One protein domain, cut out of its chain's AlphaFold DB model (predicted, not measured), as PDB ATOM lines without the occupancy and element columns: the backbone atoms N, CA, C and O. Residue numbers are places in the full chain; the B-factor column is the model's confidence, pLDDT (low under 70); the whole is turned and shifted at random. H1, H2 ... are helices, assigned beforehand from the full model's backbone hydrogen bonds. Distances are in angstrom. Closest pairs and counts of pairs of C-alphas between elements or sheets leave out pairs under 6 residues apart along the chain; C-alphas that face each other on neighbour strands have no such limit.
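What this domain is: This is residues 9 to 83 of the 88 residues of the protein "Creatininase family protein" of Candidatus Bathyarchaeota archaeon (UniProt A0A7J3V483). Picture a flat slab: helices H1 and H2 run roughly alike along its two opposite sides, and extended, unnamed chain, residues 9 to 15 and 45 to 54, fills the middle between them. Loops around residues 20 and 61 lie at one end. The printed part has 75 residues with two named helices, H1 then H2, and no named strand; its class is all helix, though the helices hold 31 residues, under half. It is only just compact, close to loose, with a radius of gyration of the C-alphas of 13.5 A and spans of 40 by 29 by 12 A.

Where its parts are: Start at C-alpha 9, (21.187, 66.493, 181.851), and pass residues 9 to 25, with no named element. Find C-alpha 26 at (13.318, 51.402, 174.167); H1, residues 26 to 42, runs 24.3 A from there. H2, residues 69 to 82, runs 20.0 A to C-alpha 82 at (34.648, 64.025, 185.513).

How they stand to each other: H1 and H2 are apart, with no C-alpha of one within 8 A of the other. In H1 and H2 every O i to N i+4 pair is within hydrogen-bond range.

The domain as a whole: The C-alphas farthest apart, Ser 43 and Gln 60, are 40.8 A apart. The link from H1 to H2 is long, 26 residues. The printed part has no cut, and no printed residue is under 70 in pLDDT.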
ATOM      1  N   ILE A   9      22.066  67.659 181.966       95.56
ATOM      2  CA  ILE A   9      21.187  66.493 181.851       95.56
ATOM      3  C   ILE A   9      22.001  65.316 181.314       95.56
ATOM      4  O   ILE A   9      22.664  65.429 180.283       95.56
ATOM      5  N   ILE A  10      21.921  64.173 181.995       97.00
ATOM      6  CA  ILE A  10      22.537  62.913 181.565       97.00
ATOM      7  C   ILE A  10      21.419  61.880 181.409       97.00
ATOM      8  O   ILE A  10      20.924  61.370 182.417       97.00
ATOM      9  N   PRO A  11      20.969  61.580 180.179       98.19
ATOM     10  CA  PRO A  11      19.964  60.550 179.982       98.19
ATOM     11  C   PRO A  11      20.534  59.170 180.317       98.19
ATOM     12  O   PRO A  11      21.659  58.831 179.949       98.19
ATOM     13  N   VAL A  12      19.732  58.345 180.985       98.19
ATOM     14  CA  VAL A  12      20.092  56.978 181.374       98.19
ATOM     15  C   VAL A  12      19.019  56.030 180.867       98.19
ATOM     16  O   VAL A  12      17.835  56.248 181.112       98.19
ATOM     17  N   GLY A  13      19.433  54.977 180.168       97.25
ATOM     18  CA  GLY A  13      18.536  53.936 179.686       97.25
ATOM     19  C   GLY A  13      19.068  52.532 179.951       97.25
ATOM     20  O   GLY A  13      19.856  52.291 180.866       97.25
ATOM     21  N   SER A  14      18.622  51.587 179.128       97.50
ATOM     22  CA  SER A  14      19.086  50.205 179.147       97.50
ATOM     23  C   SER A  14      18.968  49.560 177.762       97.50
ATOM     24  O   SER A  14      18.385  50.136 176.836       97.50
ATOM     25  N   ASN A  15      19.510  48.346 177.643       97.75
ATOM     26  CA  ASN A  15      19.326  47.464 176.500       97.75
ATOM     27  C   ASN A  15      18.704  46.149 176.991       97.75
ATOM     28  O   ASN A  15      19.421  45.221 177.373       97.75
ATOM     29  N   LYS A  16      17.371  46.091 177.042       97.44
ATOM     30  CA  LYS A  16      16.615  44.983 177.647       97.44
ATOM     31  C   LYS A  16      15.367  44.637 176.841       97.44
ATOM     32  O   LYS A  16      14.895  45.431 176.030       97.44
ATOM     33  N   GLN A  17      14.816  43.456 177.087       97.94
ATOM     34  CA  GLN A  17      13.588  43.005 176.438       97.94
ATOM     35  C   GLN A  17      12.368  43.871 176.790       97.94
ATOM     36  O   GLN A  17      12.111  44.126 177.965       97.94
ATOM     37  N   HIS A  18      11.571  44.224 175.775       97.56
ATOM     38  CA  HIS A  18      10.348  45.039 175.900       97.56
ATOM     39  C   HIS A  18       9.119  44.399 175.230       97.56
ATOM     40  O   HIS A  18       8.175  45.082 174.833       97.56
ATOM     41  N   GLY A  19       9.127  43.072 175.099       96.50
ATOM     42  CA  GLY A  19       8.129  42.334 174.330       96.50
ATOM     43  C   GLY A  19       8.506  42.219 172.848       96.50
ATOM     44  O   GLY A  19       9.493  42.803 172.407       96.50
ATOM     45  N   PRO A  20       7.743  41.437 172.068       95.06
ATOM     46  CA  PRO A  20       8.109  41.075 170.697       95.06
ATOM     47  C   PRO A  20       8.044  42.237 169.696       95.06
ATOM     48  O   PRO A  20       8.611  42.140 168.616       95.06
ATOM     49  N   HIS A  21       7.344  43.322 170.033       97.31
ATOM     50  CA  HIS A  21       7.103  44.451 169.133       97.31
ATOM     51  C   HIS A  21       8.040  45.641 169.375       97.31
ATOM     52  O   HIS A  21       8.095  46.545 168.547       97.31
ATOM     53  N   ASN A  22       8.766  45.659 170.496       97.62
ATOM     54  CA  ASN A  22       9.568  46.811 170.896       97.62
ATOM     55  C   ASN A  22      11.066  46.544 170.741       97.62
ATOM     56  O   ASN A  22      11.534  45.434 171.005       97.62
ATOM     57  N   PRO A  23      11.853  47.571 170.385       97.50
ATOM     58  CA  PRO A  23      13.296  47.440 170.305       97.50
ATOM     59  C   PRO A  23      13.920  47.270 171.696       97.50
ATOM     60  O   PRO A  23      13.459  47.835 172.692       97.50
ATOM     61  N   LEU A  24      15.064  46.584 171.752       97.88
ATOM     62  CA  LEU A  24      15.839  46.405 172.989       97.88
ATOM     63  C   LEU A  24      16.274  47.738 173.625       97.88
ATOM     64  O   LEU A  24      16.426  47.840 174.840       97.88
ATOM     65  N   GLY A  25      16.440  48.775 172.800       97.69
ATOM     66  CA  GLY A  25      16.850  50.115 173.214       97.69
ATOM     67  C   GLY A  25      15.714  51.055 173.622       97.69
ATOM     68  O   GLY A  25      15.966  52.256 173.695       97.69
ATOM     69  N   THR A  26      14.491  50.561 173.846       98.12
ATOM     70  CA  THR A  26      13.318  51.402 174.167       98.12
ATOM     71  C   THR A  26      13.623  52.421 175.272       98.12
ATOM     72  O   THR A  26      13.467  53.621 175.052       98.12
ATOM     73  N   ASP A  27      14.179  51.969 176.402       98.12
ATOM     74  CA  ASP A  27      14.564  52.833 177.525       98.12
ATOM     75  C   ASP A  27      15.495  53.983 177.102       98.12
ATOM     76  O   ASP A  27      15.247  55.144 177.424       98.12
ATOM     77  N   ARG A  28      16.574  53.682 176.361       97.38
ATOM     78  CA  ARG A  28      17.556  54.707 175.963       97.38
ATOM     79  C   ARG A  28      17.019  55.659 174.896       97.38
ATOM     80  O   ARG A  28      17.434  56.814 174.875       97.38
ATOM     81  N   PHE A  29      16.113  55.210 174.024       98.31
ATOM     82  CA  PHE A  29      15.475  56.078 173.030       98.31
ATOM     83  C   PHE A  29      14.537  57.083 173.696       98.31
ATOM     84  O   PHE A  29      14.633  58.276 173.416       98.31
ATOM     85  N   ILE A  30      13.701  56.615 174.625       98.50
ATOM     86  CA  ILE A  30      12.782  57.471 175.383       98.50
ATOM     87  C   ILE A  30      13.569  58.464 176.243       98.50
ATOM     88  O   ILE A  30      13.331  59.669 176.158       98.50
ATOM     89  N   ALA A  31      14.547  57.985 177.022       98.50
ATOM     90  CA  ALA A  31      15.356  58.843 177.886       98.50
ATOM     91  C   ALA A  31      16.094  59.929 177.089       98.50
ATOM     92  O   ALA A  31      16.089  61.092 177.486       98.50
ATOM     93  N   LYS A  32      16.684  59.565 175.940       98.44
ATOM     94  CA  LYS A  32      17.355  60.515 175.048       98.44
ATOM     95  C   LYS A  32      16.385  61.569 174.512       98.44
ATOM     96  O   LYS A  32      16.682  62.752 174.628       98.44
ATOM     97  N   ALA A  33      15.236  61.160 173.975       98.50
ATOM     98  CA  ALA A  33      14.268  62.092 173.398       98.50
ATOM     99  C   ALA A  33      13.751  63.100 174.438       98.50
ATOM    100  O   ALA A  33      13.727  64.302 174.181       98.50
ATOM    101  N   ILE A  34      13.405  62.629 175.643       98.62
ATOM    102  CA  ILE A  34      12.963  63.499 176.741       98.62
ATOM    103  C   ILE A  34      14.080  64.465 177.155       98.62
ATOM    104  O   ILE A  34      13.824  65.655 177.344       98.62
ATOM    105  N   ALA A  35      15.316  63.976 177.289       98.44
ATOM    106  CA  ALA A  35      16.452  64.798 177.688       98.44
ATOM    107  C   ALA A  35      16.783  65.882 176.652       98.44
ATOM    108  O   ALA A  35      16.988  67.037 177.027       98.44
ATOM    109  N   GLU A  36      16.771  65.543 175.361       97.69
ATOM    110  CA  GLU A  36      17.018  66.489 174.268       97.69
ATOM    111  C   GLU A  36      15.934  67.572 174.198       97.69
ATOM    112  O   GLU A  36      16.255  68.756 174.085       97.69
ATOM    113  N   GLU A  37      14.657  67.205 174.324       98.44
ATOM    114  CA  GLU A  37      13.562  68.183 174.352       98.44
ATOM    115  C   GLU A  37      13.591  69.064 175.605       98.44
ATOM    116  O   GLU A  37      13.339  70.269 175.526       98.44
ATOM    117  N   THR A  38      13.956  68.502 176.759       97.62
ATOM    118  CA  THR A  38      14.125  69.276 177.996       97.62
ATOM    119  C   THR A  38      15.247  70.297 177.835       97.62
ATOM    120  O   THR A  38      15.034  71.484 178.064       97.62
ATOM    121  N   ALA A  39      16.410  69.860 177.349       95.69
ATOM    122  CA  ALA A  39      17.563  70.715 177.097       95.69
ATOM    123  C   ALA A  39      17.253  71.878 176.146       95.69
ATOM    124  O   ALA A  39      17.667  73.009 176.407       95.69
ATOM    125  N   LYS A  40      16.474  71.633 175.082       95.38
ATOM    126  CA  LYS A  40      16.015  72.690 174.165       95.38
ATOM    127  C   LYS A  40      15.161  73.743 174.874       95.38
ATOM    128  O   LYS A  40      15.347  74.930 174.631       95.38
ATOM    129  N   ARG A  41      14.239  73.325 175.750       96.81
ATOM    130  CA  ARG A  41      13.306  74.228 176.453       96.81
ATOM    131  C   ARG A  41      13.952  75.007 177.593       96.81
ATOM    132  O   ARG A  41      13.484  76.092 177.914       96.81
ATOM    133  N   THR A  42      14.989  74.453 178.216       93.62
ATOM    134  CA  THR A  42      15.629  75.047 179.399       93.62
ATOM    135  C   THR A  42      17.003  75.645 179.116       93.62
ATOM    136  O   THR A  42      17.628  76.171 180.035       93.62
ATOM    137  N   SER A  43      17.509  75.523 177.884       90.69
ATOM    138  CA  SER A  43      18.879  75.901 177.506       90.69
ATOM    139  C   SER A  43      19.965  75.224 178.362       90.69
ATOM    140  O   SER A  43      21.071  75.742 178.510       90.69
ATOM    141  N   VAL A  44      19.663  74.046 178.921       91.69
ATOM    142  CA  VAL A  44      20.597  73.231 179.714       91.69
ATOM    143  C   VAL A  44      21.352  72.277 178.791       91.69
ATOM    144  O   VAL A  44      20.780  71.737 177.849       91.69
ATOM    145  N   ALA A  45      22.636  72.032 179.056       91.25
ATOM    146  CA  ALA A  45      23.409  71.067 178.279       91.25
ATOM    147  C   ALA A  45      22.889  69.630 178.490       91.25
ATOM    148  O   ALA A  45      22.696  69.193 179.625       91.25
ATOM    149  N   CYS A  46      22.715  68.879 177.401       94.75
ATOM    150  CA  CYS A  46      22.421  67.446 177.430       94.75
ATOM    151  C   CYS A  46      23.658  66.657 176.999       94.75
ATOM    152  O   CYS A  46      24.209  66.911 175.928       94.75
ATOM    153  N   LEU A  47      24.088  65.697 177.815       95.25
ATOM    154  CA  LEU A  47      25.178  64.784 177.473       95.25
ATOM    155  C   LEU A  47      24.669  63.551 176.726       95.25
ATOM    156  O   LEU A  47      23.468  63.365 176.512       95.25
ATOM    157  N   GLN A  48      25.612  62.695 176.329       95.88
ATOM    158  CA  GLN A  48      25.304  61.405 175.725       95.88
ATOM    159  C   GLN A  48      24.537  60.501 176.695       95.88
ATOM    160  O   GLN A  48      24.752  60.525 177.907       95.88
ATOM    161  N   VAL A  49      23.656  59.673 176.129       97.94
ATOM    162  CA  VAL A  49      22.896  58.674 176.884       97.94
ATOM    163  C   VAL A  49      23.804  57.564 177.394       97.94
ATOM    164  O   VAL A  49      24.621  57.039 176.641       97.94
ATOM    165  N   ILE A  50      23.606  57.155 178.646       98.00
ATOM    166  CA  ILE A  50      24.176  55.920 179.188       98.00
ATOM    167  C   ILE A  50      23.317  54.748 178.685       98.00
ATOM    168  O   ILE A  50      22.149  54.642 179.074       98.00
ATOM    169  N   PRO A  51      23.838  53.886 177.790       96.56
ATOM    170  CA  PRO A  51      22.996  52.971 177.020       96.56
ATOM    171  C   PRO A  51      22.719  51.636 177.723       96.56
ATOM    172  O   PRO A  51      21.797  50.929 177.320       96.56
ATOM    173  N   PHE A  52      23.495  51.284 178.751       97.31
ATOM    174  CA  PHE A  52      23.357  50.045 179.514       97.31
ATOM    175  C   PHE A  52      23.131  50.356 180.988       97.31
ATOM    176  O   PHE A  52      23.789  51.226 181.553       97.31
ATOM    177  N   GLY A  53      22.225  49.605 181.604       96.50
ATOM    178  CA  GLY A  53      21.839  49.792 182.995       96.50
ATOM    179  C   GLY A  53      21.651  48.468 183.723       96.50
ATOM    180  O   GLY A  53      21.998  47.389 183.231       96.50
ATOM    181  N   VAL A  54      21.060  48.555 184.910       97.75
ATOM    182  CA  VAL A  54      20.838  47.407 185.791       97.75
ATOM    183  C   VAL A  54      19.535  46.706 185.402       97.75
ATOM    184  O   VAL A  54      18.444  47.122 185.781       97.75
ATOM    185  N   SER A  55      19.644  45.632 184.619       96.88
ATOM    186  CA  SER A  55      18.492  44.891 184.073       96.88
ATOM    187  C   SER A  55      18.639  43.364 184.167       96.88
ATOM    188  O   SER A  55      18.075  42.620 183.370       96.88
ATOM    189  N   HIS A  56      19.345  42.865 185.191       96.69
ATOM    190  CA  HIS A  56      19.566  41.425 185.434       96.69
ATOM    191  C   HIS A  56      18.268  40.581 185.499       96.69
ATOM    192  O   HIS A  56      18.267  39.384 185.208       96.69
ATOM    193  N   HIS A  57      17.131  41.185 185.845       96.94
ATOM    194  CA  HIS A  57      15.819  40.525 185.843       96.94
ATOM    195  C   HIS A  57      15.289  40.195 184.427       96.94
ATOM    196  O   HIS A  57      14.362  39.400 184.300       96.94
ATOM    197  N   HIS A  58      15.905  40.739 183.370       97.62
ATOM    198  CA  HIS A  58      15.643  40.399 181.965       97.62
ATOM    199  C   HIS A  58      16.704  39.466 181.351       97.62
ATOM    200  O   HIS A  58      16.655  39.201 180.152       97.62
ATOM    201  N   ARG A  59      17.669  38.957 182.132       96.62
ATOM    202  CA  ARG A  59      18.833  38.204 181.614       96.62
ATOM    203  C   ARG A  59      18.482  36.966 180.783       96.62
ATOM    204  O   ARG A  59      19.283  36.546 179.961       96.62
ATOM    205  N   GLN A  60      17.304  36.388 181.001       97.75
ATOM    206  CA  GLN A  60      16.808  35.227 180.263       97.75
ATOM    207  C   GLN A  60      16.415  35.537 178.809       97.75
ATOM    208  O   GLN A  60      16.178  34.611 178.041       97.75
ATOM    209  N   PHE A  61      16.317  36.812 178.418       97.75
ATOM    210  CA  PHE A  61      15.919  37.204 177.067       97.75
ATOM    211  C   PHE A  61      17.129  37.555 176.201       97.75
ATOM    212  O   PHE A  61      17.892  38.471 176.528       97.75
ATOM    213  N   SER A  62      17.254  36.878 175.058       95.88
ATOM    214  CA  SER A  62      18.297  37.129 174.061       95.88
ATOM    215  C   SER A  62      18.391  38.605 173.679       95.88
ATOM    216  O   SER A  62      17.385  39.286 173.485       95.88
ATOM    217  N   GLY A  63      19.624  39.099 173.577       95.19
ATOM    218  CA  GLY A  63      19.910  40.498 173.272       95.19
ATOM    219  C   GLY A  63      19.866  41.440 174.477       95.19
ATOM    220  O   GLY A  63      20.371  42.552 174.356       95.19
ATOM    221  N   THR A  64      19.348  41.028 175.642       97.25
ATOM    222  CA  THR A  64      19.479  41.828 176.873       97.25
ATOM    223  C   THR A  64      20.945  41.912 177.288       97.25
ATOM    224  O   THR A  64      21.610  40.895 177.465       97.25
ATOM    225  N   VAL A  65      21.430  43.134 177.505       97.75
ATOM    226  CA  VAL A  65      22.773  43.407 178.030       97.75
ATOM    227  C   VAL A  65      22.611  44.237 179.291       97.75
ATOM    228  O   VAL A  65      22.012  45.313 179.270       97.75
ATOM    229  N   HIS A  66      23.145  43.726 180.396       97.06
ATOM    230  CA  HIS A  66      23.034  44.358 181.701       97.06
ATOM    231  C   HIS A  66      24.397  44.452 182.377       97.06
ATOM    232  O   HIS A  66      25.295  43.653 182.123       97.06
ATOM    233  N   VAL A  67      24.517  45.432 183.264       97.88
ATOM    234  CA  VAL A  67      25.670  45.619 184.149       97.88
ATOM    235  C   VAL A  67      25.255  45.360 185.595       97.88
ATOM    236  O   VAL A  67      24.073  45.490 185.939       97.88
ATOM    237  N   SER A  68      26.211  44.978 186.447       98.31
ATOM    238  CA  SER A  68      25.943  44.851 187.881       98.31
ATOM    239  C   SER A  68      25.602  46.218 188.494       98.31
ATOM    240  O   SER A  68      26.065  47.249 187.988       98.31
ATOM    241  N   PRO A  69      24.812  46.255 189.582       98.38
ATOM    242  CA  PRO A  69      24.524  47.493 190.303       98.38
ATOM    243  C   PRO A  69      25.786  48.268 190.700       98.38
ATOM    244  O   PRO A  69      25.844  49.487 190.546       98.38
ATOM    245  N   GLU A  70      26.816  47.562 191.162       98.56
ATOM    246  CA  GLU A  70      28.074  48.137 191.633       98.56
ATOM    247  C   GLU A  70      28.861  48.767 190.483       98.56
ATOM    248  O   GLU A  70      29.295  49.913 190.594       98.56
ATOM    249  N   ALA A  71      28.996  48.058 189.355       98.31
ATOM    250  CA  ALA A  71      29.693  48.576 188.182       98.31
ATOM    251  C   ALA A  71      28.967  49.795 187.600       98.31
ATOM    252  O   ALA A  71      29.601  50.803 187.292       98.31
ATOM    253  N   PHE A  72      27.634  49.737 187.514       98.31
ATOM    254  CA  PHE A  72      26.823  50.857 187.042       98.31
ATOM    255  C   PHE A  72      26.986  52.091 187.934       98.31
ATOM    256  O   PHE A  72      27.231  53.191 187.440       98.31
ATOM    257  N   LYS A  73      26.906  51.909 189.257       98.25
ATOM    258  CA  LYS A  73      27.096  52.987 190.231       98.25
ATOM    259  C   LYS A  73      28.480  53.621 190.108       98.25
ATOM    260  O   LYS A  73      28.574  54.846 190.113       98.25
ATOM    261  N   SER A  74      29.535  52.813 189.997       98.38
ATOM    262  CA  SER A  74      30.906  53.309 189.832       98.38
ATOM    263  C   SER A  74      31.069  54.089 188.529       98.38
ATOM    264  O   SER A  74      31.564  55.210 188.562       98.38
ATOM    265  N   TYR A  75      30.557  53.566 187.413       97.62
ATOM    266  CA  TYR A  75      30.604  54.238 186.114       97.62
ATOM    267  C   TYR A  75      29.880  55.592 186.120       97.62
ATOM    268  O   TYR A  75      30.448  56.610 185.727       97.62
ATOM    269  N   VAL A  76      28.640  55.638 186.625       96.94
ATOM    270  CA  VAL A  76      27.880  56.894 186.730       96.94
ATOM    271  C   VAL A  76      28.582  57.877 187.665       96.94
ATOM    272  O   VAL A  76      28.659  59.067 187.363       96.94
ATOM    273  N   LYS A  77      29.141  57.396 188.783       96.94
ATOM    274  CA  LYS A  77      29.917  58.229 189.709       96.94
ATOM    275  C   LYS A  77      31.138  58.840 189.021       96.94
ATOM    276  O   LYS A  77      31.377  60.030 189.202       96.94
ATOM    277  N   GLU A  78      31.891  58.066 188.245       96.88
ATOM    278  CA  GLU A  78      33.049  58.569 187.498       96.88
ATOM    279  C   GLU A  78      32.654  59.627 186.468       96.88
ATOM    280  O   GLU A  78      33.303  60.669 186.403       96.88
ATOM    281  N   ILE A  79      31.548  59.426 185.740       94.75
ATOM    282  CA  ILE A  79      31.002  60.449 184.838       94.75
ATOM    283  C   ILE A  79      30.698  61.732 185.613       94.75
ATOM    284  O   ILE A  79      31.143  62.804 185.213       94.75
ATOM    285  N   CYS A  80      29.980  61.634 186.735       92.62
ATOM    286  CA  CYS A  80      29.637  62.800 187.546       92.62
ATOM    287  C   CYS A  80      30.878  63.536 188.070       92.62
ATOM    288  O   CYS A  80      30.907  64.760 188.056       92.62
ATOM    289  N   LEU A  81      31.907  62.806 188.509       92.88
ATOM    290  CA  LEU A  81      33.157  63.390 189.005       92.88
ATOM    291  C   LEU A  81      34.015  64.006 187.891       92.88
ATOM    292  O   LEU A  81      34.735  64.971 188.142       92.88
ATOM    293  N   ALA A  82      33.945  63.475 186.669       92.06
ATOM    294  CA  ALA A  82      34.648  64.025 185.513       92.06
ATOM    295  C   ALA A  82      34.063  65.370 185.047       92.06
ATOM    296  O   ALA A  82      34.748  66.140 184.366       92.06
ATOM    297  N   LEU A  83      32.814  65.677 185.415       88.38
ATOM    298  CA  LEU A  83      32.175  66.940 185.071       88.38
ATOM    299  C   LEU A  83      32.785  68.094 185.863       88.38
ATOM    300  O   LEU A  83      32.452  68.359 187.014       88.38
TER     301      LEU A  83